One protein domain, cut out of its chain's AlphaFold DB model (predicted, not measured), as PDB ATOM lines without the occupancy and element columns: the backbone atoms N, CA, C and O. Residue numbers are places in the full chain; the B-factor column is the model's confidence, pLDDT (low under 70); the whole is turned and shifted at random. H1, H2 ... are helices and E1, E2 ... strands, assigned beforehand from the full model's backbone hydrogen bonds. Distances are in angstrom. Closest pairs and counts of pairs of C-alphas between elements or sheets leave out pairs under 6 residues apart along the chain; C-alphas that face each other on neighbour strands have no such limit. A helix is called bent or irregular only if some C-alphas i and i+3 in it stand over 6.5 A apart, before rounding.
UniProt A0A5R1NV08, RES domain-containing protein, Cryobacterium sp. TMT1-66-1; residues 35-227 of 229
ATOM      1  N   ASP A  35     176.741 215.315 140.774       96.94
ATOM      2  CA  ASP A  35     175.732 215.182 141.817       96.94
ATOM      3  C   ASP A  35     176.288 214.228 142.887       96.94
ATOM      4  O   ASP A  35     176.453 213.033 142.618       96.94
ATOM      5  N   PRO A  36     176.617 214.720 144.095       96.38
ATOM      6  CA  PRO A  36     177.163 213.880 145.154       96.38
ATOM      7  C   PRO A  36     176.250 212.720 145.565       96.38
ATOM      8  O   PRO A  36     176.748 211.714 146.056       96.38
ATOM      9  N   SER A  37     174.934 212.832 145.372       96.50
ATOM     10  CA  SER A  37     173.985 211.792 145.783       96.50
ATOM     11  C   SER A  37     173.987 210.566 144.863       96.50
ATOM     12  O   SER A  37     173.650 209.469 145.309       96.50
ATOM     13  N   SER A  38     174.389 210.732 143.600       97.38
ATOM     14  CA  SER A  38     174.379 209.676 142.579       97.38
ATOM     15  C   SER A  38     175.767 209.295 142.065       97.38
ATOM     16  O   SER A  38     175.963 208.167 141.613       97.38
ATOM     17  N   HIS A  39     176.727 210.222 142.097       98.50
ATOM     18  CA  HIS A  39     178.043 210.048 141.477       98.50
ATOM     19  C   HIS A  39     179.165 209.823 142.493       98.50
ATOM     20  O   HIS A  39     180.266 209.435 142.105       98.50
ATOM     21  N   VAL A  40     178.921 210.077 143.781       98.56
ATOM     22  CA  VAL A  40     179.929 209.921 144.832       98.56
ATOM     23  C   VAL A  40     179.568 208.743 145.723       98.56
ATOM     24  O   VAL A  40     178.435 208.586 146.174       98.56
ATOM     25  N   ARG A  41     180.569 207.912 145.998       98.25
ATOM     26  CA  ARG A  41     180.473 206.749 146.868       98.25
ATOM     27  C   ARG A  41     181.298 206.971 148.121       98.25
ATOM     28  O   ARG A  41     182.485 207.281 148.051       98.25
ATOM     29  N   THR A  42     180.686 206.707 149.267       98.38
ATOM     30  CA  THR A  42     181.418 206.547 150.518       98.38
ATOM     31  C   THR A  42     181.931 205.111 150.655       98.38
ATOM     32  O   THR A  42     181.167 204.165 150.459       98.38
ATOM     33  N   PHE A  43     183.210 204.927 150.993       98.56
ATOM     34  CA  PHE A  43     183.821 203.603 151.153       98.56
ATOM     35  C   PHE A  43     184.529 203.448 152.506       98.56
ATOM     36  O   PHE A  43     185.405 204.233 152.860       98.56
ATOM     37  N   SER A  44     184.177 202.392 153.244       98.12
ATOM     38  CA  SER A  44     184.764 202.038 154.553       98.12
ATOM     39  C   SER A  44     185.169 200.561 154.638       98.12
ATOM     40  O   SER A  44     185.319 200.018 155.728       98.12
ATOM     41  N   GLY A  45     185.277 199.886 153.490       97.75
ATOM     42  CA  GLY A  45     185.657 198.479 153.418       97.75
ATOM     43  C   GLY A  45     187.165 198.259 153.528       97.75
ATOM     44  O   GLY A  45     187.951 199.203 153.626       97.75
ATOM     45  N   SER A  46     187.570 196.992 153.477       98.00
ATOM     46  CA  SER A  46     188.984 196.625 153.411       98.00
ATOM     47  C   SER A  46     189.587 197.007 152.061       98.00
ATOM     48  O   SER A  46     189.002 196.745 151.009       98.00
ATOM     49  N   LEU A  47     190.787 197.573 152.107       98.69
ATOM     50  CA  LEU A  47     191.651 197.816 150.962       98.69
ATOM     51  C   LEU A  47     192.877 196.916 151.039       98.69
ATOM     52  O   LEU A  47     193.366 196.612 152.127       98.69
ATOM     53  N   TRP A  48     193.359 196.506 149.873       98.69
ATOM     54  CA  TRP A  48     194.490 195.614 149.681       98.69
ATOM     55  C   TRP A  48     195.462 196.216 148.677       98.69
ATOM     56  O   TRP A  48     195.057 196.701 147.620       98.69
ATOM     57  N   ARG A  49     196.756 196.149 148.978       97.81
ATOM     58  CA  ARG A  49     197.822 196.605 148.082       97.81
ATOM     59  C   ARG A  49     198.971 195.616 148.121       97.81
ATOM     60  O   ARG A  49     199.351 195.150 149.192       97.81
ATOM     61  N   VAL A  50     199.545 195.356 146.954       97.12
ATOM     62  CA  VAL A  50     200.841 194.697 146.818       97.12
ATOM     63  C   VAL A  50     201.878 195.773 146.503       97.12
ATOM     64  O   VAL A  50     201.669 196.616 145.630       97.12
ATOM     65  N   PHE A  51     202.974 195.783 147.250       95.12
ATOM     66  CA  PHE A  51     204.049 196.763 147.127       95.12
ATOM     67  C   PHE A  51     205.401 196.090 147.363       95.12
ATOM     68  O   PHE A  51     205.475 194.977 147.880       95.12
ATOM     69  N   ARG A  52     206.481 196.747 146.939       93.38
ATOM     70  CA  ARG A  52     207.847 196.245 147.116       93.38
ATOM     71  C   ARG A  52     208.475 196.918 148.324       93.38
ATOM     72  O   ARG A  52     208.411 198.141 148.434       93.38
ATOM     73  N   THR A  53     209.097 196.134 149.197       92.94
ATOM     74  CA  THR A  53     209.864 196.664 150.337       92.94
ATOM     75  C   THR A  53     211.349 196.817 150.024       92.94
ATOM     76  O   THR A  53     212.079 197.396 150.820       92.94
ATOM     77  N   GLU A  54     211.809 196.296 148.886       91.38
ATOM     78  CA  GLU A  54     213.215 196.303 148.478       91.38
ATOM     79  C   GLU A  54     213.364 196.867 147.050       91.38
ATOM     80  O   GLU A  54     212.456 196.769 146.218       91.38
ATOM     81  N   GLY A  55     214.526 197.458 146.755       87.38
ATOM     82  CA  GLY A  55     214.842 198.077 145.463       87.38
ATOM     83  C   GLY A  55     214.658 199.600 145.428       87.38
ATOM     84  O   GLY A  55     214.306 200.227 146.419       87.38
ATOM     85  N   ALA A  56     214.914 200.204 144.263       79.56
ATOM     86  CA  ALA A  56     215.024 201.663 144.099       79.56
ATOM     87  C   ALA A  56     213.700 202.447 144.217       79.56
ATOM     88  O   ALA A  56     213.714 203.676 144.242       79.56
ATOM     89  N   HIS A  57     212.563 201.752 144.247       80.44
ATOM     90  CA  HIS A  57     211.223 202.349 144.256       80.44
ATOM     91  C   HIS A  57     210.335 201.722 145.336       80.44
ATOM     92  O   HIS A  57     209.133 201.540 145.123       80.44
ATOM     93  N   SER A  58     210.929 201.307 146.460       85.56
ATOM     94  CA  SER A  58     210.155 200.864 147.616       85.56
ATOM     95  C   SER A  58     209.351 202.038 148.179       85.56
ATOM     96  O   SER A  58     209.835 203.163 148.250       85.56
ATOM     97  N   LEU A  59     208.099 201.763 148.535       87.56
ATOM     98  CA  LEU A  59     207.179 202.715 149.156       87.56
ATOM     99  C   LEU A  59     206.552 202.031 150.362       87.56
ATOM    100  O   LEU A  59     206.307 200.817 150.320       87.56
ATOM    101  N   ALA A  60     206.259 202.788 151.416       92.94
ATOM    102  CA  ALA A  60     205.481 202.245 152.518       92.94
ATOM    103  C   ALA A  60     204.064 201.860 152.049       92.94
ATOM    104  O   ALA A  60     203.537 202.360 151.049       92.94
ATOM    105  N   TRP A  61     203.417 200.951 152.783       94.94
ATOM    106  CA  TRP A  61     202.072 200.474 152.436       94.94
ATOM    107  C   TRP A  61     201.048 201.622 152.363       94.94
ATOM    108  O   TRP A  61     200.137 201.565 151.537       94.94
ATOM    109  N   ASN A  62     201.241 202.655 153.190       95.81
ATOM    110  CA  ASN A  62     200.417 203.853 153.358       95.81
ATOM    111  C   ASN A  62     200.990 205.111 152.685       95.81
ATOM    112  O   ASN A  62     200.573 206.205 153.035       95.81
ATOM    113  N   GLU A  63     201.936 204.964 151.759       95.06
ATOM    114  CA  GLU A  63     202.557 206.088 151.051       95.06
ATOM    115  C   GLU A  63     202.073 206.136 149.599       95.06
ATOM    116  O   GLU A  63     202.116 205.118 148.877       95.06
ATOM    117  N   LEU A  64     201.577 207.302 149.175       96.75
ATOM    118  CA  LEU A  64     201.212 207.553 147.783       96.75
ATOM    119  C   LEU A  64     202.465 207.780 146.914       96.75
ATOM    120  O   LEU A  64     203.514 208.236 147.352       96.75
ATOM    121  N   ARG A  65     202.370 207.430 145.629       96.56
ATOM    122  CA  ARG A  65     203.475 207.561 144.671       96.56
ATOM    123  C   ARG A  65     203.537 208.978 144.092       96.56
ATOM    124  O   ARG A  65     202.592 209.395 143.428       96.56
ATOM    125  N   HIS A  66     204.703 209.621 144.186       96.00
ATOM    126  CA  HIS A  66     204.999 210.934 143.577       96.00
ATOM    127  C   HIS A  66     205.559 210.887 142.141       96.00
ATOM    128  O   HIS A  66     205.617 211.911 141.468       96.00
ATOM    129  N   TYR A  67     206.039 209.734 141.663       96.50
ATOM    130  CA  TYR A  67     206.698 209.628 140.352       96.50
ATOM    131  C   TYR A  67     205.773 209.058 139.279       96.50
ATOM    132  O   TYR A  67     205.372 207.904 139.418       96.50
ATOM    133  N   GLY A  68     205.513 209.780 138.190       96.38
ATOM    134  CA  GLY A  68     204.695 209.337 137.054       96.38
ATOM    135  C   GLY A  68     204.428 210.478 136.062       96.38
ATOM    136  O   GLY A  68     205.187 211.438 136.066       96.38
ATOM    137  N   PRO A  69     203.421 210.391 135.175       97.06
ATOM    138  CA  PRO A  69     202.502 209.276 135.021       97.06
ATOM    139  C   PRO A  69     203.228 208.039 134.498       97.06
ATOM    140  O   PRO A  69     204.124 208.134 133.653       97.06
ATOM    141  N   ILE A  70     202.839 206.864 134.991       95.25
ATOM    142  CA  ILE A  70     203.381 205.592 134.502       95.25
ATOM    143  C   ILE A  70     202.583 205.150 133.268       95.25
ATOM    144  O   ILE A  70     201.385 204.895 133.401       95.25
ATOM    145  N   PRO A  71     203.202 204.974 132.079       91.62
ATOM    146  CA  PRO A  71     202.476 204.678 130.835       91.62
ATOM    147  C   PRO A  71     201.533 203.467 130.910       91.62
ATOM    148  O   PRO A  71     200.496 203.436 130.254       91.62
ATOM    149  N   ASN A  72     201.871 202.477 131.742       89.19
ATOM    150  CA  ASN A  72     201.100 201.247 131.901       89.19
ATOM    151  C   ASN A  72     200.035 201.286 133.013       89.19
ATOM    152  O   ASN A  72     199.349 200.285 133.201       89.19
ATOM    153  N   MET A  73     199.830 202.413 133.700       94.00
ATOM    154  CA  MET A  73     198.798 202.542 134.737       94.00
ATOM    155  C   MET A  73     197.593 203.334 134.230       94.00
ATOM    156  O   MET A  73     197.742 204.421 133.672       94.00
ATOM    157  N   ARG A  74     196.386 202.792 134.423       95.69
ATOM    158  CA  ARG A  74     195.148 203.555 134.208       95.69
ATOM    159  C   ARG A  74     194.948 204.537 135.347       95.69
ATOM    160  O   ARG A  74     195.324 204.230 136.465       95.69
ATOM    161  N   PHE A  75     194.300 205.658 135.061       97.31
ATOM    162  CA  PHE A  75     193.912 206.654 136.063       97.31
ATOM    163  C   PHE A  75     195.059 207.256 136.893       97.31
ATOM    164  O   PHE A  75     194.859 207.659 138.035       97.31
ATOM    165  N   ASP A  76     196.250 207.365 136.309       97.81
ATOM    166  CA  ASP A  76     197.339 208.138 136.902       97.81
ATOM    167  C   ASP A  76     197.064 209.642 136.708       97.81
ATOM    168  O   ASP A  76     196.963 210.080 135.555       97.81
ATOM    169  N   PRO A  77     196.894 210.435 137.785       97.75
ATOM    170  CA  PRO A  77     196.574 211.854 137.673       97.75
ATOM    171  C   PRO A  77     197.793 212.714 137.319       97.75
ATOM    172  O   PRO A  77     197.625 213.875 136.948       97.75
ATOM    173  N   GLN A  78     199.013 212.180 137.409       97.69
ATOM    174  CA  GLN A  78     200.225 212.968 137.197       97.69
ATOM    175  C   GLN A  78     200.318 213.476 135.740       97.69
ATOM    176  O   GLN A  78     199.896 212.794 134.789       97.69
ATOM    177  N   PRO A  79     200.802 214.712 135.522       96.12
ATOM    178  CA  PRO A  79     200.921 215.285 134.187       96.12
ATOM    179  C   PRO A  79     202.141 214.734 133.441       96.12
ATOM    180  O   PRO A  79     203.152 214.446 134.065       96.12
ATOM    181  N   PRO A  80     202.082 214.572 132.106       94.44
ATOM    182  CA  PRO A  80     203.282 214.337 131.314       94.44
ATOM    183  C   PRO A  80     204.167 215.603 131.285       94.44
ATOM    184  O   PRO A  80     203.636 216.713 131.385       94.44
ATOM    185  N   PRO A  81     205.484 215.474 131.048       95.69
ATOM    186  CA  PRO A  81     206.236 214.224 130.885       95.69
ATOM    187  C   PRO A  81     206.394 213.457 132.204       95.69
ATOM    188  O   PRO A  81     206.161 214.000 133.269       95.69
ATOM    189  N   THR A  82     206.808 212.190 132.148       97.06
ATOM    190  CA  THR A  82     207.058 211.413 133.370       97.06
ATOM    191  C   THR A  82     208.140 212.074 134.233       97.06
ATOM    192  O   THR A  82     209.244 212.338 133.755       97.06
ATOM    193  N   GLY A  83     207.839 212.300 135.511       96.25
ATOM    194  CA  GLY A  83     208.714 212.953 136.478       96.25
ATOM    195  C   GLY A  83     208.197 212.821 137.910       96.25
ATOM    196  O   GLY A  83     207.258 212.074 138.175       96.25
ATOM    197  N   THR A  84     208.833 213.530 138.839       96.56
ATOM    198  CA  THR A  84     208.406 213.590 140.245       96.56
ATOM    199  C   THR A  84     207.520 214.811 140.473       96.56
ATOM    200  O   THR A  84     207.929 215.931 140.173       96.56
ATOM    201  N   TYR A  85     206.341 214.593 141.053       94.31
ATOM    202  CA  TYR A  85     205.339 215.605 141.373       94.31
ATOM    203  C   TYR A  85     204.971 215.509 142.856       94.31
ATOM    204  O   TYR A  85     204.352 214.538 143.285       94.31
ATOM    205  N   LEU A  86     205.377 216.505 143.648       91.00
ATOM    206  CA  LEU A  86     205.165 216.484 145.101       91.00
ATOM    207  C   LEU A  86     203.710 216.761 145.494       91.00
ATOM    208  O   LEU A  86     203.247 216.205 146.475       91.00
ATOM    209  N   ASP A  87     202.983 217.540 144.692       91.44
ATOM    210  CA  ASP A  87     201.605 217.949 144.999       91.44
ATOM    211  C   ASP A  87     200.533 217.068 144.330       91.44
ATOM    212  O   ASP A  87     199.336 217.311 144.486       91.44
ATOM    213  N   ILE A  88     200.945 216.075 143.532       95.81
ATOM    214  CA  ILE A  88     200.039 215.181 142.801       95.81
ATOM    215  C   ILE A  88     200.500 213.748 143.025       95.81
ATOM    216  O   ILE A  88     201.379 213.242 142.325       95.81
ATOM    217  N   GLU A  89     199.884 213.085 143.994       96.12
ATOM    218  CA  GLU A  89     200.261 211.741 144.413       96.12
ATOM    219  C   GLU A  89     199.140 210.744 144.128       96.12
ATOM    220  O   GLU A  89     197.957 211.094 144.074       96.12
ATOM    221  N   VAL A  90     199.510 209.474 143.949       98.12
ATOM    222  CA  VAL A  90     198.540 208.424 143.626       98.12
ATOM    223  C   VAL A  90     198.851 207.087 144.293       98.12
ATOM    224  O   VAL A  90     199.994 206.631 144.314       98.12
ATOM    225  N   MET A  91     197.820 206.404 144.790       98.00
ATOM    226  CA  MET A  91     197.901 205.011 145.247       98.00
ATOM    227  C   MET A  91     196.807 204.173 144.590       98.00
ATOM    228  O   MET A  91     195.683 204.627 144.411       98.00
ATOM    229  N   TYR A  92     197.131 202.924 144.268       97.94
ATOM    230  CA  TYR A  92     196.172 201.941 143.777       97.94
ATOM    231  C   TYR A  92     195.960 200.882 144.847       97.94
ATOM    232  O   TYR A  92     196.926 200.319 145.369       97.94
ATOM    233  N   ALA A  93     194.699 200.611 145.151       98.31
ATOM    234  CA  ALA A  93     194.295 199.573 146.078       98.31
ATOM    235  C   ALA A  93     193.118 198.788 145.498       98.31
ATOM    236  O   ALA A  93     192.281 199.330 144.779       98.31
ATOM    237  N   ALA A  94     193.039 197.507 145.825       98.44
ATOM    238  CA  ALA A  94     191.903 196.669 145.493       98.44
ATOM    239  C   ALA A  94     191.023 196.433 146.716       98.44
ATOM    240  O   ALA A  94     191.485 196.490 147.852       98.44
ATOM    241  N   THR A  95     189.754 196.107 146.494       98.31
ATOM    242  CA  THR A  95     188.842 195.724 147.587       98.31
ATOM    243  C   THR A  95     188.989 194.260 148.009       98.31
ATOM    244  O   THR A  95     188.442 193.840 149.031       98.31
ATOM    245  N   ARG A  96     189.770 193.478 147.253       98.12
ATOM    246  CA  ARG A  96     190.036 192.058 147.496       98.12
ATOM    247  C   ARG A  96     191.517 191.711 147.292       98.12
ATOM    248  O   ARG A  96     192.165 192.320 146.436       98.12
ATOM    249  N   PRO A  97     192.060 190.731 148.041       97.94
ATOM    250  CA  PRO A  97     193.474 190.370 147.953       97.94
ATOM    251  C   PRO A  97     193.854 189.730 146.611       97.94
ATOM    252  O   PRO A  97     194.908 190.040 146.060       97.94
ATOM    253  N   ASP A  98     192.990 188.872 146.063       97.88
ATOM    254  CA  ASP A  98     193.188 188.245 144.757       97.88
ATOM    255  C   ASP A  98     193.215 189.290 143.642       97.88
ATOM    256  O   ASP A  98     194.120 189.261 142.817       97.88
ATOM    257  N   THR A  99     192.323 190.280 143.669       98.19
ATOM    258  CA  THR A  99     192.371 191.413 142.731       98.19
ATOM    259  C   THR A  99     193.677 192.208 142.841       98.19
ATOM    260  O   THR A  99     194.256 192.555 141.816       98.19
ATOM    261  N   ALA A 100     194.189 192.462 144.055       98.12
ATOM    262  CA  ALA A 100     195.461 193.173 144.233       98.12
ATOM    263  C   ALA A 100     196.643 192.409 143.610       98.12
ATOM    264  O   ALA A 100     197.479 193.003 142.926       98.12
ATOM    265  N   LEU A 101     196.697 191.089 143.816       98.12
ATOM    266  CA  LEU A 101     197.692 190.211 143.195       98.12
ATOM    267  C   LEU A 101     197.516 190.159 141.672       98.12
ATOM    268  O   LEU A 101     198.487 190.296 140.931       98.12
ATOM    269  N   GLY A 102     196.275 190.017 141.206       97.38
ATOM    270  CA  GLY A 102     195.930 189.998 139.790       97.38
ATOM    271  C   GLY A 102     196.411 191.248 139.061       97.38
ATOM    272  O   GLY A 102     197.073 191.132 138.037       97.38
ATOM    273  N   GLU A 103     196.162 192.433 139.617       96.44
ATOM    274  CA  GLU A 103     196.596 193.702 139.019       96.44
ATOM    275  C   GLU A 103     198.122 193.838 138.941       96.44
ATOM    276  O   GLU A 103     198.643 194.284 137.915       96.44
ATOM    277  N   VAL A 104     198.857 193.432 139.984       95.75
ATOM    278  CA  VAL A 104     200.327 193.527 139.991       95.75
ATOM    279  C   VAL A 104     200.971 192.539 139.022       95.75
ATOM    280  O   VAL A 104     201.909 192.906 138.312       95.75
ATOM    281  N   TYR A 105     200.458 191.313 138.948       96.25
ATOM    282  CA  TYR A 105     201.037 190.240 138.136       96.25
ATOM    283  C   TYR A 105     200.303 190.010 136.806       96.25
ATOM    284  O   TYR A 105     200.536 189.004 136.138       96.25
ATOM    285  N   GLN A 106     199.447 190.944 136.367       94.62
ATOM    286  CA  GLN A 106     198.609 190.768 135.172       94.62
ATOM    287  C   GLN A 106     199.397 190.477 133.889       94.62
ATOM    288  O   GLN A 106     198.925 189.747 133.017       94.62
ATOM    289  N   ALA A 107     200.597 191.054 133.772       93.62
ATOM    290  CA  ALA A 107     201.425 190.931 132.577       93.62
ATOM    291  C   ALA A 107     202.040 189.531 132.439       93.62
ATOM    292  O   ALA A 107     202.114 189.003 131.333       93.62
ATOM    293  N   THR A 108     202.470 188.929 133.551       95.62
ATOM    294  CA  THR A 108     203.117 187.609 133.565       95.62
ATOM    295  C   THR A 108     202.120 186.481 133.796       95.62
ATOM    296  O   THR A 108     202.376 185.360 133.370       95.62
ATOM    297  N   ARG A 109     200.995 186.762 134.472       96.56
ATOM    298  CA  ARG A 109     200.065 185.761 135.029       96.56
ATOM    299  C   ARG A 109     200.756 184.755 135.960       96.56
ATOM    300  O   ARG A 109     200.312 183.619 136.117       96.56
ATOM    301  N   VAL A 110     201.851 185.197 136.575       97.94
ATOM    302  CA  VAL A 110     202.663 184.445 137.528       97.94
ATOM    303  C   VAL A 110     202.922 185.342 138.731       97.94
ATOM    304  O   VAL A 110     203.544 186.397 138.581       97.94
ATOM    305  N   ILE A 111     202.448 184.925 139.905       97.88
ATOM    306  CA  ILE A 111     202.728 185.573 141.187       97.88
ATOM    307  C   ILE A 111     204.161 185.205 141.581       97.88
ATOM    308  O   ILE A 111     204.403 184.123 142.107       97.88
ATOM    309  N   ASP A 112     205.110 186.096 141.291       96.12
ATOM    310  CA  ASP A 112     206.489 185.977 141.775       96.12
ATOM    311  C   ASP A 112     206.554 186.473 143.220       96.12
ATOM    312  O   ASP A 112     206.501 187.682 143.485       96.12
ATOM    313  N   ARG A 113     206.646 185.527 144.157       95.62
ATOM    314  CA  ARG A 113     206.599 185.796 145.597       95.62
ATOM    315  C   ARG A 113     207.896 186.396 146.141       95.62
ATOM    316  O   ARG A 113     207.897 186.936 147.247       95.62
ATOM    317  N   SER A 114     208.988 186.308 145.382       92.44
ATOM    318  CA  SER A 114     210.333 186.715 145.801       92.44
ATOM    319  C   SER A 114     210.745 188.096 145.281       92.44
ATOM    320  O   SER A 114     211.621 188.744 145.857       92.44
ATOM    321  N   MET A 115     210.103 188.580 144.211       89.19
ATOM    322  CA  MET A 115     210.497 189.807 143.518       89.19
ATOM    323  C   MET A 115     210.464 191.050 144.422       89.19
ATOM    324  O   MET A 115     209.403 191.584 144.743       89.19
ATOM    325  N   GLY A 116     211.646 191.575 144.760       89.19
ATOM    326  CA  GLY A 116     211.809 192.877 145.424       89.19
ATOM    327  C   GLY A 116     211.130 192.976 146.793       89.19
ATOM    328  O   GLY A 116     210.596 194.034 147.138       89.19
ATOM    329  N   GLY A 117     211.086 191.874 147.546       93.38
ATOM    330  CA  GLY A 117     210.381 191.823 148.827       93.38
ATOM    331  C   GLY A 117     208.885 192.115 148.679       93.38
ATOM    332  O   GLY A 117     208.320 192.860 149.482       93.38
ATOM    333  N   ALA A 118     208.257 191.601 147.613       95.62
ATOM    334  CA  ALA A 118     206.833 191.773 147.359       95.62
ATOM    335  C   ALA A 118     206.028 191.460 148.626       95.62
ATOM    336  O   ALA A 118     206.121 190.374 149.192       95.62
ATOM    337  N   THR A 119     205.267 192.441 149.088       97.62
ATOM    338  CA  THR A 119     204.514 192.403 150.338       97.62
ATOM    339  C   THR A 119     203.080 192.774 150.035       97.62
ATOM    340  O   THR A 119     202.818 193.750 149.329       97.62
ATOM    341  N   ILE A 120     202.143 191.994 150.563       98.19
ATOM    342  CA  ILE A 120     200.725 192.320 150.520       98.19
ATOM    343  C   ILE A 120     200.298 192.874 151.876       98.19
ATOM    344  O   ILE A 120     200.607 192.298 152.920       98.19
ATOM    345  N   ALA A 121     199.577 193.989 151.852       98.38
ATOM    346  CA  ALA A 121     198.984 194.593 153.034       98.38
ATOM    347  C   ALA A 121     197.478 194.765 152.868       98.38
ATOM    348  O   ALA A 121     196.992 194.991 151.758       98.38
ATOM    349  N   SER A 122     196.761 194.712 153.995       98.56
ATOM    350  CA  SER A 122     195.375 195.160 154.085       98.56
ATOM    351  C   SER A 122     195.162 196.175 155.193       98.56
ATOM    352  O   SER A 122     195.783 196.112 156.260       98.56
ATOM    353  N   TRP A 123     194.236 197.094 154.960       98.56
ATOM    354  CA  TRP A 123     193.798 198.062 155.953       98.56
ATOM    355  C   TRP A 123     192.330 198.422 155.748       98.56
ATOM    356  O   TRP A 123     191.741 198.139 154.707       98.56
ATOM    357  N   ILE A 124     191.743 199.050 156.760       98.38
ATOM    358  CA  ILE A 124     190.451 199.729 156.653       98.38
ATOM    359  C   ILE A 124     190.746 201.220 156.839       98.38
ATOM    360  O   ILE A 124     191.480 201.547 157.778       98.38
ATOM    361  N   PRO A 125     190.237 202.113 155.974       98.38
ATOM    362  CA  PRO A 125     190.416 203.550 156.146       98.38
ATOM    363  C   PRO A 125     189.982 204.031 157.542       98.38
ATOM    364  O   PRO A 125     188.956 203.590 158.059       98.38
ATOM    365  N   SER A 126     190.743 204.942 158.156       98.19
ATOM    366  CA  SER A 126     190.451 205.491 159.496       98.19
ATOM    367  C   SER A 126     189.197 206.375 159.527       98.19
ATOM    368  O   SER A 126     188.601 206.590 160.582       98.19
ATOM    369  N   ARG A 127     188.767 206.839 158.353       98.19
ATOM    370  CA  ARG A 127     187.491 207.505 158.089       98.19
ATOM    371  C   ARG A 127     186.910 206.993 156.771       98.19
ATOM    372  O   ARG A 127     187.670 206.517 155.928       98.19
ATOM    373  N   PRO A 128     185.597 207.131 156.537       98.44
ATOM    374  CA  PRO A 128     185.036 206.828 155.230       98.44
ATOM    375  C   PRO A 128     185.704 207.656 154.119       98.44
ATOM    376  O   PRO A 128     185.867 208.873 154.251       98.44
ATOM    377  N   LEU A 129     186.103 206.982 153.039       98.81
ATOM    378  CA  LEU A 129     186.633 207.609 151.831       98.81
ATOM    379  C   LEU A 129     185.490 208.168 150.989       98.81
ATOM    380  O   LEU A 129     184.441 207.535 150.893       98.81
ATOM    381  N   VAL A 130     185.709 209.306 150.345       98.69
ATOM    382  CA  VAL A 130     184.777 209.961 149.424       98.69
ATOM    383  C   VAL A 130     185.311 209.789 148.005       98.69
ATOM    384  O   VAL A 130     186.273 210.445 147.618       98.69
ATOM    385  N   LEU A 131     184.722 208.882 147.232       98.88
ATOM    386  CA  LEU A 131     185.247 208.462 145.932       98.88
ATOM    387  C   LEU A 131     184.283 208.831 144.806       98.88
ATOM    388  O   LEU A 131     183.077 208.626 144.940       98.88
ATOM    389  N   LEU A 132     184.803 209.306 143.673       98.81
ATOM    390  CA  LEU A 132     184.006 209.386 142.447       98.81
ATOM    391  C   LEU A 132     183.714 207.974 141.944       98.81
ATOM    392  O   LEU A 132     184.642 207.212 141.667       98.81
ATOM    393  N   ASP A 133     182.440 207.629 141.801       98.56
ATOM    394  CA  ASP A 133     182.022 206.317 141.328       98.56
ATOM    395  C   ASP A 133     181.989 206.279 139.796       98.56
ATOM    396  O   ASP A 133     181.017 206.697 139.164       98.56
ATOM    397  N   LEU A 134     183.047 205.743 139.182       98.19
ATOM    398  CA  LEU A 134     183.128 205.562 137.728       98.19
ATOM    399  C   LEU A 134     182.261 204.400 137.219       98.19
ATOM    400  O   LEU A 134     182.126 204.232 136.009       98.19
ATOM    401  N   THR A 135     181.665 203.617 138.125       97.19
ATOM    402  CA  THR A 135     180.672 202.580 137.801       97.19
ATOM    403  C   THR A 135     179.241 203.129 137.773       97.19
ATOM    404  O   THR A 135     178.330 202.449 137.300       97.19
ATOM    405  N   SER A 136     179.038 204.364 138.249       97.44
ATOM    406  CA  SER A 136     177.773 205.094 138.129       97.44
ATOM    407  C   SER A 136     177.528 205.583 136.691       97.44
ATOM    408  O   SER A 136     178.294 205.313 135.765       97.44
ATOM    409  N   ASN A 137     176.462 206.359 136.484       97.31
ATOM    410  CA  ASN A 137     176.215 207.046 135.215       97.31
ATOM    411  C   ASN A 137     177.082 208.308 135.013       97.31
ATOM    412  O   ASN A 137     176.982 208.918 133.945       97.31
ATOM    413  N   TRP A 138     177.941 208.689 135.971       98.19
ATOM    414  CA  TRP A 138     178.792 209.884 135.876       98.19
ATOM    415  C   TRP A 138     179.594 209.975 134.568       98.19
ATOM    416  O   TRP A 138     179.572 211.052 133.964       98.19
ATOM    417  N   PRO A 139     180.242 208.898 134.054       97.69
ATOM    418  CA  PRO A 139     180.954 208.983 132.780       97.69
ATOM    419  C   PRO A 139     180.039 209.425 131.633       97.69
ATOM    420  O   PRO A 139     180.404 210.312 130.868       97.69
ATOM    421  N   VAL A 140     178.822 208.869 131.564       96.81
ATOM    422  CA  VAL A 140     177.837 209.147 130.502       96.81
ATOM    423  C   VAL A 140     177.333 210.577 130.568       96.81
ATOM    424  O   VAL A 140     177.295 211.259 129.543       96.81
ATOM    425  N   VAL A 141     177.005 211.056 131.768       97.19
ATOM    426  CA  VAL A 141     176.570 212.444 131.985       97.19
ATOM    427  C   VAL A 141     177.652 213.442 131.550       97.19
ATOM    428  O   VAL A 141     177.331 214.522 131.063       97.19
ATOM    429  N   ASN A 142     178.928 213.063 131.657       97.31
ATOM    430  CA  ASN A 142     180.072 213.896 131.288       97.31
ATOM    431  C   ASN A 142     180.618 213.618 129.873       97.31
ATOM    432  O   ASN A 142     181.709 214.071 129.532       97.31
ATOM    433  N   GLY A 143     179.876 212.895 129.027       95.31
ATOM    434  CA  GLY A 143     180.228 212.699 127.615       95.31
ATOM    435  C   GLY A 143     181.241 211.583 127.333       95.31
ATOM    436  O   GLY A 143     181.781 211.511 126.230       95.31
ATOM    437  N   ALA A 144     181.494 210.694 128.293       96.31
ATOM    438  CA  ALA A 144     182.247 209.458 128.104       96.31
ATOM    439  C   ALA A 144     181.340 208.218 128.164       96.31
ATOM    440  O   ALA A 144     180.235 208.235 128.687       96.31
ATOM    441  N   ALA A 145     181.804 207.088 127.647       95.00
ATOM    442  CA  ALA A 145     181.082 205.829 127.745       95.00
ATOM    443  C   ALA A 145     181.177 205.242 129.158       95.00
ATOM    444  O   ALA A 145     182.216 205.342 129.812       95.00
ATOM    445  N   ALA A 146     180.144 204.502 129.571       93.00
ATOM    446  CA  ALA A 146     180.145 203.726 130.817       93.00
ATOM    447  C   ALA A 146     181.339 202.751 130.921       93.00
ATOM    448  O   ALA A 146     181.832 202.463 132.003       93.00
ATOM    449  N   ALA A 147     181.866 202.292 129.781       91.88
ATOM    450  CA  ALA A 147     183.059 201.447 129.708       91.88
ATOM    451  C   ALA A 147     184.395 202.216 129.856       91.88
ATOM    452  O   ALA A 147     185.448 201.662 129.546       91.88
ATOM    453  N   MET A 148     184.378 203.479 130.307       94.44
ATOM    454  CA  MET A 148     185.553 204.342 130.521       94.44
ATOM    455  C   MET A 148     186.728 203.628 131.191       94.44
ATOM    456  O   MET A 148     187.872 203.791 130.773       94.44
ATOM    457  N   MET A 149     186.429 202.820 132.204       90.56
ATOM    458  CA  MET A 149     187.404 202.110 133.034       90.56
ATOM    459  C   MET A 149     188.265 201.117 132.242       90.56
ATOM    460  O   MET A 149     189.382 200.804 132.643       90.56
ATOM    461  N   LEU A 150     187.775 200.661 131.087       90.06
ATOM    462  CA  LEU A 150     188.452 199.698 130.221       90.06
ATOM    463  C   LEU A 150     189.189 200.356 129.050       90.06
ATOM    464  O   LEU A 150     189.864 199.661 128.290       90.06
ATOM    465  N   ASN A 151     189.084 201.677 128.898       92.31
ATOM    466  CA  ASN A 151     189.644 202.389 127.758       92.31
ATOM    467  C   ASN A 151     191.186 202.462 127.792       92.31
ATOM    468  O   ASN A 151     191.843 202.046 128.756       92.31
ATOM    469  N   GLU A 152     191.751 203.008 126.716       92.94
ATOM    470  CA  GLU A 152     193.175 203.276 126.560       92.94
ATOM    471  C   GLU A 152     193.744 204.100 127.715       92.94
ATOM    472  O   GLU A 152     193.151 205.085 128.174       92.94
ATOM    473  N   LYS A 153     194.944 203.712 128.153       93.81
ATOM    474  CA  LYS A 153     195.579 204.250 129.362       93.81
ATOM    475  C   LYS A 153     195.763 205.760 129.275       93.81
ATOM    476  O   LYS A 153     195.340 206.459 130.191       93.81
ATOM    477  N   THR A 154     196.237 206.265 128.136       94.19
ATOM    478  CA  THR A 154     196.380 207.705 127.866       94.19
ATOM    479  C   THR A 154     195.082 208.475 128.102       94.19
ATOM    480  O   THR A 154     195.101 209.534 128.725       94.19
ATOM    481  N   SER A 155     193.941 207.926 127.668       95.12
ATOM    482  CA  SER A 155     192.640 208.564 127.894       95.12
ATOM    483  C   SER A 155     192.277 208.520 129.377       95.12
ATOM    484  O   SER A 155     191.979 209.550 129.964       95.12
ATOM    485  N   THR A 156     192.371 207.359 130.031       96.69
ATOM    486  CA  THR A 156     192.049 207.256 131.469       96.69
ATOM    487  C   THR A 156     192.932 208.149 132.351       96.69
ATOM    488  O   THR A 156     192.447 208.699 133.333       96.69
ATOM    489  N   GLN A 157     194.202 208.346 131.984       97.56
ATOM    490  CA  GLN A 157     195.123 209.264 132.660       97.56
ATOM    491  C   GLN A 157     194.724 210.726 132.450       97.56
ATOM    492  O   GLN A 157     194.706 211.499 133.403       97.56
ATOM    493  N   ALA A 158     194.351 211.117 131.225       97.44
ATOM    494  CA  ALA A 158     193.849 212.465 130.958       97.44
ATOM    495  C   ALA A 158     192.592 212.779 131.787       97.44
ATOM    496  O   ALA A 158     192.489 213.858 132.367       97.44
ATOM    497  N   TRP A 159     191.679 211.812 131.907       98.19
ATOM    498  CA  TRP A 159     190.495 211.927 132.758       98.19
ATOM    499  C   TRP A 159     190.838 211.988 134.246       98.19
ATOM    500  O   TRP A 159     190.360 212.892 134.925       98.19
ATOM    501  N   ALA A 160     191.692 211.098 134.758       98.25
ATOM    502  CA  ALA A 160     192.104 211.138 136.163       98.25
ATOM    503  C   ALA A 160     192.788 212.452 136.539       98.25
ATOM    504  O   ALA A 160     192.499 212.993 137.601       98.25
ATOM    505  N   ARG A 161     193.632 212.997 135.658       98.06
ATOM    506  CA  ARG A 161     194.260 214.307 135.852       98.06
ATOM    507  C   ARG A 161     193.226 215.413 135.986       98.06
ATOM    508  O   ARG A 161     193.250 216.131 136.976       98.06
ATOM    509  N   ALA A 162     192.291 215.507 135.040       98.25
ATOM    510  CA  ALA A 162     191.242 216.522 135.080       98.25
ATOM    511  C   ALA A 162     190.347 216.381 136.326       98.25
ATOM    512  O   ALA A 162     189.931 217.379 136.909       98.25
ATOM    513  N   ILE A 163     190.051 215.148 136.756       98.31
ATOM    514  CA  ILE A 163     189.272 214.899 137.978       98.31
ATOM    515  C   ILE A 163     190.070 215.321 139.218       98.31
ATOM    516  O   ILE A 163     189.527 216.009 140.080       98.31
ATOM    517  N   CYS A 164     191.348 214.944 139.306       97.94
ATOM    518  CA  CYS A 164     192.222 215.299 140.422       97.94
ATOM    519  C   CYS A 164     192.408 216.818 140.530       97.94
ATOM    520  O   CYS A 164     192.261 217.369 141.614       97.94
ATOM    521  N   GLU A 165     192.649 217.504 139.414       97.06
ATOM    522  CA  GLU A 165     192.814 218.960 139.362       97.06
ATOM    523  C   GLU A 165     191.565 219.708 139.850       97.06
ATOM    524  O   GLU A 165     191.668 220.682 140.588       97.06
ATOM    525  N   ARG A 166     190.368 219.251 139.462       96.75
ATOM    526  CA  ARG A 166     189.115 219.986 139.714       96.75
ATOM    527  C   ARG A 166     188.393 219.569 140.990       96.75
ATOM    528  O   ARG A 166     187.618 220.347 141.539       96.75
ATOM    529  N   HIS A 167     188.595 218.332 141.436       97.31
ATOM    530  CA  HIS A 167     187.846 217.740 142.544       97.31
ATOM    531  C   HIS A 167     188.720 216.994 143.558       97.31
ATOM    532  O   HIS A 167     188.184 216.514 144.558       97.31
ATOM    533  N   GLY A 168     190.041 216.920 143.368       96.81
ATOM    534  CA  GLY A 168     190.960 216.268 144.312       96.81
ATOM    535  C   GLY A 168     190.980 216.919 145.697       96.81
ATOM    536  O   GLY A 168     191.319 216.268 146.677       96.81
ATOM    537  N   ASP A 169     190.532 218.171 145.820       95.94
ATOM    538  CA  ASP A 169     190.373 218.824 147.119       95.94
ATOM    539  C   ASP A 169     189.201 218.292 147.943       95.94
ATOM    540  O   ASP A 169     189.225 218.435 149.164       95.94
ATOM    541  N   VAL A 170     188.195 217.664 147.326       97.00
ATOM    542  CA  VAL A 170     186.990 217.157 148.012       97.00
ATOM    543  C   VAL A 170     186.815 215.643 147.895       97.00
ATOM    544  O   VAL A 170     186.181 215.039 148.759       97.00
ATOM    545  N   LEU A 171     187.408 215.027 146.873       98.38
ATOM    546  CA  LEU A 171     187.403 213.588 146.644       98.38
ATOM    547  C   LEU A 171     188.730 212.973 147.079       98.38
ATOM    548  O   LEU A 171     189.802 213.461 146.737       98.38
ATOM    549  N   ASP A 172     188.653 211.851 147.786       98.75
ATOM    550  CA  ASP A 172     189.820 211.046 148.143       98.75
ATOM    551  C   ASP A 172     190.345 210.234 146.958       98.75
ATOM    552  O   ASP A 172     191.456 209.716 147.019       98.75
ATOM    553  N   GLY A 173     189.561 210.095 145.885       98.62
ATOM    554  CA  GLY A 173     189.942 209.265 144.756       98.62
ATOM    555  C   GLY A 173     188.795 208.829 143.853       98.62
ATOM    556  O   GLY A 173     187.732 209.450 143.793       98.62
ATOM    557  N   LEU A 174     189.028 207.718 143.160       98.81
ATOM    558  CA  LEU A 174     188.134 207.092 142.190       98.81
ATOM    559  C   LEU A 174     187.779 205.675 142.645       98.81
ATOM    560  O   LEU A 174     188.655 204.936 143.086       98.81
ATOM    561  N   TYR A 175     186.525 205.280 142.459       98.69
ATOM    562  CA  TYR A 175     186.051 203.903 142.566       98.69
ATOM    563  C   TYR A 175     185.778 203.368 141.156       98.69
ATOM    564  O   TYR A 175     184.996 203.960 140.408       98.69
ATOM    565  N   HIS A 176     186.444 202.281 140.766       97.81
ATOM    566  CA  HIS A 176     186.370 201.714 139.412       97.81
ATOM    567  C   HIS A 176     186.516 200.190 139.415       97.81
ATOM    568  O   HIS A 176     186.651 199.583 140.472       97.81
ATOM    569  N   GLN A 177     186.427 199.552 138.249       96.94
ATOM    570  CA  GLN A 177     186.504 198.096 138.102       96.94
ATOM    571  C   GLN A 177     187.852 197.647 137.538       96.94
ATOM    572  O   GLN A 177     188.366 198.223 136.577       96.94
ATOM    573  N   SER A 178     188.380 196.558 138.098       95.12
ATOM    574  CA  SER A 178     189.522 195.837 137.544       95.12
ATOM    575  C   SER A 178     189.191 195.255 136.169       95.12
ATOM    576  O   SER A 178     188.176 194.581 135.993       95.12
ATOM    577  N   SER A 179     190.100 195.419 135.203       92.06
ATOM    578  CA  SER A 179     189.997 194.725 133.911       92.06
ATOM    579  C   SER A 179     190.359 193.236 133.983       92.06
ATOM    580  O   SER A 179     190.237 192.540 132.979       92.06
ATOM    581  N   ILE A 180     190.838 192.752 135.135       93.94
ATOM    582  CA  ILE A 180     191.269 191.364 135.336       93.94
ATOM    583  C   ILE A 180     190.095 190.474 135.733       93.94
ATOM    584  O   ILE A 180     189.910 189.411 135.148       93.94
ATOM    585  N   ASN A 181     189.307 190.902 136.718       94.62
ATOM    586  CA  ASN A 181     188.236 190.085 137.294       94.62
ATOM    587  C   ASN A 181     186.944 190.865 137.584       94.62
ATOM    588  O   ASN A 181     186.049 190.325 138.228       94.62
ATOM    589  N   ASN A 182     186.825 192.110 137.103       94.94
ATOM    590  CA  ASN A 182     185.657 192.977 137.293       94.94
ATOM    591  C   ASN A 182     185.342 193.328 138.763       94.94
ATOM    592  O   ASN A 182     184.273 193.865 139.061       94.94
ATOM    593  N   GLU A 183     186.273 193.056 139.680       97.12
ATOM    594  CA  GLU A 183     186.153 193.430 141.086       97.12
ATOM    595  C   GLU A 183     186.537 194.901 141.306       97.12
ATOM    596  O   GLU A 183     187.337 195.457 140.540       97.12
ATOM    597  N   PRO A 184     186.012 195.552 142.357       97.12
ATOM    598  CA  PRO A 184     186.288 196.957 142.592       97.12
ATOM    599  C   PRO A 184     187.739 197.265 142.973       97.12
ATOM    600  O   PRO A 184     188.349 196.610 143.830       97.12
ATOM    601  N   LEU A 185     188.231 198.352 142.391       97.88
ATOM    602  CA  LEU A 185     189.486 199.031 142.669       97.88
ATOM    603  C   LEU A 185     189.217 200.451 143.161       97.88
ATOM    604  O   LEU A 185     188.206 201.078 142.835       97.88
ATOM    605  N   VAL A 186     190.180 200.968 143.911       98.50
ATOM    606  CA  VAL A 186     190.230 202.359 144.336       98.50
ATOM    607  C   VAL A 186     191.559 202.965 143.897       98.50
ATOM    608  O   VAL A 186     192.627 202.403 144.146       98.50
ATOM    609  N   THR A 187     191.490 204.128 143.255       98.62
ATOM    610  CA  THR A 187     192.651 204.992 143.008       98.62
ATOM    611  C   THR A 187     192.562 206.168 143.963       98.62
ATOM    612  O   THR A 187     191.619 206.940 143.862       98.62
ATOM    613  N   LEU A 188     193.505 206.293 144.888       98.69
ATOM    614  CA  LEU A 188     193.542 207.341 145.908       98.69
ATOM    615  C   LEU A 188     194.405 208.515 145.447       98.69
ATOM    616  O   LEU A 188     195.461 208.298 144.852       98.69
ATOM    617  N   PHE A 189     193.966 209.731 145.764       98.50
ATOM    618  CA  PHE A 189     194.668 210.997 145.537       98.50
ATOM    619  C   PHE A 189     195.208 211.583 146.850       98.50
ATOM    620  O   PHE A 189     194.813 211.157 147.943       98.50
ATOM    621  N   SER A 190     196.046 212.619 146.731       97.25
ATOM    622  CA  SER A 190     196.734 213.339 147.819       97.25
ATOM    623  C   SER A 190     195.858 213.744 149.010       97.25
ATOM    624  O   SER A 190     196.321 213.786 150.150       97.25
ATOM    625  N   ARG A 191     194.554 213.994 148.807       97.38
ATOM    626  CA  ARG A 191     193.623 214.295 149.912       97.38
ATOM    627  C   ARG A 191     193.591 213.205 150.985       97.38
ATOM    628  O   ARG A 191     193.383 213.532 152.152       97.38
ATOM    629  N   THR A 192     193.829 211.951 150.612       96.88
ATOM    630  CA  THR A 192     193.864 210.807 151.535       96.88
ATOM    631  C   THR A 192     194.927 210.983 152.628       96.88
ATOM    632  O   THR A 192     194.700 210.577 153.768       96.88
ATOM    633  N   GLU A 193     196.058 211.618 152.308       95.25
ATOM    634  CA  GLU A 193     197.107 211.955 153.279       95.25
ATOM    635  C   GLU A 193     196.822 213.294 153.972       95.25
ATOM    636  O   GLU A 193     196.847 213.361 155.202       95.25
ATOM    637  N   ARG A 194     196.453 214.344 153.214       94.88
ATOM    638  CA  ARG A 194     196.146 215.676 153.783       94.88
ATOM    639  C   ARG A 194     195.033 215.642 154.828       94.88
ATOM    640  O   ARG A 194     195.076 216.364 155.819       94.88
ATOM    641  N   VAL A 195     194.012 214.828 154.581       96.44
ATOM    642  CA  VAL A 195     192.930 214.532 155.518       96.44
ATOM    643  C   VAL A 195     193.063 213.062 155.881       96.44
ATOM    644  O   VAL A 195     192.345 212.230 155.327       96.44
ATOM    645  N   SER A 196     194.011 212.758 156.771       95.69
ATOM    646  CA  SER A 196     194.449 211.397 157.106       95.69
ATOM    647  C   SER A 196     193.310 210.370 157.093       95.69
ATOM    648  O   SER A 196     192.383 210.422 157.905       95.69
ATOM    649  N   ALA A 197     193.374 209.456 156.124       97.75
ATOM    650  CA  ALA A 197     192.487 208.301 156.011       97.75
ATOM    651  C   ALA A 197     193.233 206.968 156.177       97.75
ATOM    652  O   ALA A 197     192.607 205.904 156.165       97.75
ATOM    653  N   PHE A 198     194.556 207.003 156.350       97.81
ATOM    654  CA  PHE A 198     195.338 205.824 156.701       97.81
ATOM    655  C   PHE A 198     195.250 205.572 158.212       97.81
ATOM    656  O   PHE A 198     195.388 206.510 158.996       97.81
ATOM    657  N   PRO A 199     194.997 204.327 158.652       97.12
ATOM    658  CA  PRO A 199     195.044 203.993 160.069       97.12
ATOM    659  C   PRO A 199     196.490 203.930 160.581       97.12
ATOM    660  O   PRO A 199     197.399 203.563 159.840       97.12
ATOM    661  N   ASP A 200     196.678 204.159 161.883       93.69
ATOM    662  CA  ASP A 200     197.992 204.068 162.548       93.69
ATOM    663  C   ASP A 200     198.630 202.673 162.450       93.69
ATOM    664  O   ASP A 200     199.842 202.508 162.589       93.69
ATOM    665  N   ARG A 201     197.804 201.635 162.261       91.62
ATOM    666  CA  ARG A 201     198.242 200.242 162.159       91.62
ATOM    667  C   ARG A 201     197.594 199.558 160.968       91.62
ATOM    668  O   ARG A 201     196.373 199.585 160.799       91.62
ATOM    669  N   VAL A 202     198.428 198.867 160.200       95.88
ATOM    670  CA  VAL A 202     197.985 197.947 159.154       95.88
ATOM    671  C   VAL A 202     197.233 196.769 159.787       95.88
ATOM    672  O   VAL A 202     197.582 196.308 160.874       95.88
ATOM    673  N   ARG A 203     196.177 196.281 159.129       96.94
ATOM    674  CA  ARG A 203     195.367 195.158 159.641       96.94
ATOM    675  C   ARG A 203     196.032 193.817 159.374       96.94
ATOM    676  O   ARG A 203     195.923 192.905 160.185       96.94
ATOM    677  N   PHE A 204     196.708 193.712 158.238       97.94
ATOM    678  CA  PHE A 204     197.461 192.538 157.826       97.94
ATOM    679  C   PHE A 204     198.632 192.978 156.958       97.94
ATOM    680  O   PHE A 204     198.459 193.851 156.111       97.94
ATOM    681  N   SER A 205     199.793 192.360 157.132       97.69
ATOM    682  CA  SER A 205     200.937 192.534 156.244       97.69
ATOM    683  C   SER A 205     201.747 191.248 156.228       97.69
ATOM    684  O   SER A 205     202.055 190.709 157.289       97.69
ATOM    685  N   ALA A 206     202.108 190.774 155.042       97.88
ATOM    686  CA  ALA A 206     202.970 189.610 154.875       97.88
ATOM    687  C   ALA A 206     203.812 189.767 153.610       97.88
ATOM    688  O   ALA A 206     203.282 190.167 152.565       97.88
ATOM    689  N   ARG A 207     205.107 189.428 153.684       97.44
ATOM    690  CA  ARG A 207     205.872 189.201 152.456       97.44
ATOM    691  C   ARG A 207     205.243 188.015 151.745       97.44
ATOM    692  O   ARG A 207     204.852 187.039 152.382       97.44
ATOM    693  N   LEU A 208     205.151 188.094 150.425       97.88
ATOM    694  CA  LEU A 208     204.612 187.003 149.634       97.88
ATOM    695  C   LEU A 208     205.486 185.760 149.767       97.88
ATOM    696  O   LEU A 208     204.951 184.672 149.686       97.88
ATOM    697  N   SER A 209     206.783 185.871 150.049       97.06
ATOM    698  CA  SER A 209     207.653 184.722 150.337       97.06
ATOM    699  C   SER A 209     207.317 183.967 151.630       97.06
ATOM    700  O   SER A 209     207.769 182.838 151.796       97.06
ATOM    701  N   ASP A 210     206.563 184.570 152.549       97.12
ATOM    702  CA  ASP A 210     206.346 184.014 153.885       97.12
ATOM    703  C   ASP A 210     205.102 183.119 153.920       97.12
ATOM    704  O   ASP A 210     204.116 183.371 153.220       97.12
ATOM    705  N   ALA A 211     205.099 182.123 154.814       97.44
ATOM    706  CA  ALA A 211     203.976 181.193 154.980       97.44
ATOM    707  C   ALA A 211     202.647 181.902 155.315       97.44
ATOM    708  O   ALA A 211     201.567 181.448 154.941       97.44
ATOM    709  N   THR A 212     202.709 183.070 155.965       97.69
ATOM    710  CA  THR A 212     201.540 183.913 156.269       97.69
ATOM    711  C   THR A 212     200.759 184.331 155.013       97.69
ATOM    712  O   THR A 212     199.566 184.619 155.106       97.69
ATOM    713  N   ALA A 213     201.399 184.365 153.838       97.81
ATOM    714  CA  ALA A 213     200.762 184.708 152.568       97.81
ATOM    715  C   ALA A 213     200.229 183.491 151.784       97.81
ATOM    716  O   ALA A 213     199.540 183.695 150.783       97.81
ATOM    717  N   ASP A 214     200.503 182.251 152.213       97.69
ATOM    718  CA  ASP A 214     200.229 181.039 151.422       97.69
ATOM    719  C   ASP A 214     198.765 180.901 151.014       97.69
ATOM    720  O   ASP A 214     198.475 180.735 149.831       97.69
ATOM    721  N   GLU A 215     197.839 181.032 151.963       97.81
ATOM    722  CA  GLU A 215     196.406 180.882 151.684       97.81
ATOM    723  C   GLU A 215     195.897 181.971 150.728       97.81
ATOM    724  O   GLU A 215     195.126 181.702 149.807       97.81
ATOM    725  N   ILE A 216     196.376 183.208 150.894       97.69
ATOM    726  CA  ILE A 216     196.012 184.329 150.021       97.69
ATOM    727  C   ILE A 216     196.507 184.078 148.590       97.69
ATOM    728  O   ILE A 216     195.756 184.275 147.631       97.69
ATOM    729  N   VAL A 217     197.753 183.621 148.437       98.19
ATOM    730  CA  VAL A 217     198.346 183.311 147.130       98.19
ATOM    731  C   VAL A 217     197.661 182.104 146.488       98.19
ATOM    732  O   VAL A 217     197.354 182.142 145.294       98.19
ATOM    733  N   ALA A 218     197.361 181.058 147.260       98.19
ATOM    734  CA  ALA A 218     196.657 179.872 146.782       98.19
ATOM    735  C   ALA A 218     195.242 180.217 146.294       98.19
ATOM    736  O   ALA A 218     194.835 179.799 145.206       98.19
ATOM    737  N   GLN A 219     194.510 181.045 147.043       97.81
ATOM    738  CA  GLN A 219     193.172 181.480 146.654       97.81
ATOM    739  C   GLN A 219     193.199 182.384 145.412       97.81
ATOM    740  O   GLN A 219     192.349 182.231 144.534       97.81
ATOM    741  N   ALA A 220     194.190 183.275 145.289       97.94
ATOM    742  CA  ALA A 220     194.379 184.094 144.089       97.94
ATOM    743  C   ALA A 220     194.717 183.241 142.856       97.94
ATOM    744  O   ALA A 220     194.092 183.401 141.810       97.94
ATOM    745  N   THR A 221     195.637 182.282 143.001       98.00
ATOM    746  CA  THR A 221     195.983 181.281 141.973       98.00
ATOM    747  C   THR A 221     194.725 180.550 141.500       98.00
ATOM    748  O   THR A 221     194.449 180.496 140.302       98.00
ATOM    749  N   LYS A 222     193.899 180.062 142.435       97.75
ATOM    750  CA  LYS A 222     192.646 179.358 142.135       97.75
ATOM    751  C   LYS A 222     191.615 180.242 141.427       97.75
ATOM    752  O   LYS A 222     190.998 179.788 140.468       97.75
ATOM    753  N   ASN A 223     191.413 181.474 141.892       97.38
ATOM    754  CA  ASN A 223     190.374 182.369 141.367       97.38
ATOM    755  C   ASN A 223     190.738 182.976 140.011       97.38
ATOM    756  O   ASN A 223     189.858 183.188 139.181       97.38
ATOM    757  N   LEU A 224     192.020 183.272 139.795       97.06
ATOM    758  CA  LEU A 224     192.502 183.951 138.591       97.06
ATOM    759  C   LEU A 224     193.077 182.990 137.545       97.06
ATOM    760  O   LEU A 224     193.289 183.391 136.401       97.06
ATOM    761  N   GLY A 225     193.372 181.744 137.927       97.25
ATOM    762  CA  GLY A 225     194.090 180.789 137.081       97.25
ATOM    763  C   GLY A 225     195.555 181.171 136.844       97.25
ATOM    764  O   GLY A 225     196.121 180.811 135.814       97.25
ATOM    765  N   TYR A 226     196.155 181.952 137.747       97.50
ATOM    766  CA  TYR A 226     197.566 182.350 137.669       97.50
ATOM    767  C   TYR A 226     198.448 181.242 138.239       97.50
ATOM    768  O   TYR A 226     197.980 180.445 139.045       97.50
ATOM    769  N   ALA A 227     199.721 181.196 137.852       97.12
ATOM    770  CA  ALA A 227     200.710 180.375 138.549       97.12
ATOM    771  C   ALA A 227     201.353 181.161 139.705       97.12
ATOM    772  O   ALA A 227     201.229 182.385 139.778       97.12
TER     773      ALA A 227
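What this domain is: This is residues 35 to 227 of the 229 residues of the protein "RES domain-containing protein" of Cryobacterium sp. TMT1-66-1 (UniProt A0A5R1NV08). Two sheets stand side by side in one body: a strongly twisted sheet of five strands makes one half, with H5 grazing it and the short helices H3 and H4 toward the far end, and a smaller sheet of three strands makes the other half, with H2 and H7 over one of its faces. The halves meet where E2 comes close to E3, and H2 packs on E2 there, with Ala 100 of H2 close to Ala 94 at the end of E3. The printed part has 193 residues with seven named helices and eight named strands, in the order H1 E1 E2 E3 H2 E4 E5 H3 H4 H5 E6 E7 H6 E8 H7; the class is mixed, helices and strands, with under half of the residues in named elements. The larger sheet runs E1 E5 E6 E7 E3 and is mixed, the smaller E2 E4 E8 and is antiparallel. The whole is compact, with a radius of gyration of the C-alphas of 16.1 A and spans of 46 by 34 by 32 A.

Where its parts are: H1, residues 36 to 39, begins at C-alpha 36 (177.163, 213.880, 145.154). E1 is residues 40 to 43 and E2 residues 47 to 52, 16.7 A long. After residues 53 to 89, with no named element, come E3, residues 90 to 94, 13.6 A, and H2, residues 97 to 105, 12.4 A. E4, residues 118 to 123, measures 16.8 A and E5, residues 129 to 133, 11.5 A. H3 is residues 138 to 141 and H4 residues 146 to 150. H5, residues 153 to 167, is the longest helix by residues, 20.4 A from C-alpha 153 (195.579, 204.250, 129.362). E6, residues 173 to 177, measures 13.4 A and E7, residues 184 to 189, 16.6 A. H6 is residues 191 to 194, E8 residues 204 to 207. H7, residues 211 to 224, 20.2 A, ends at C-alpha 224 (192.502, 183.951, 138.591). H4 and H7 are irregular: C-alphas 146 and 149 are 7.8 A apart, C-alphas 212 and 215 7.5 A.

How they stand to each other: In the larger sheet E1 and E5 are antiparallel, with N 41 and O 131 within hydrogen-bond range at 2.8 A. E5 and E6 are parallel, with N 175 and O 132 at 2.8 A; with H3, H4 and H5 between them they form a strand-helix-strand unit, two parallel neighbours joined through helices. E6 and E7 are a hairpin, N 174 and O 187 at 2.8 A, and E7 and E3 are antiparallel, N 186 and O 93 at 2.8 A. H1, H4, H5 and H6 only graze this sheet. H3 is not on it; H3 and H4 only just touch, only at the corner, with 3 pairs of C-alphas within 8 A, the closest Pro 139 and Ala 146 at 5.7 A. The closest C-alphas of E2 and E3 are those of Arg 49 and Ala 93, 5.0 A. In the smaller sheet N 49 and O 121 of E2 and E4 are 3.0 A apart, N 122 and O 204 of E4 and E8 2.8 A. H2 and H7 lie on the same face of it, two layers, helices on one face of a sheet. H2 is over E2 at a height of 7.6 A. H7 runs across the strands at a height of 12.0 A. H2 and H7 touch, about perpendicular at 78 degrees; their closest C-alphas, Asp 98 and Ala 220, are 4.4 A apart. Every O i to N i+4 pair is within hydrogen-bond range in H2 and H5, 8 of 10 in H7, and 0 of 1 in H4, where 1 of 2 O i to N i+3 pairs is; H1, H3 and H6 are too short for such a pair.

The domain as a whole: The two C-alphas farthest apart, those of Gly 143 and Ala 211, are 48.0 A apart. The printed part has no cut. The links from E2 to E3 and from H2 to E4 are long. The mean pLDDT of the printed part is 96.2, and no printed residue is under 70.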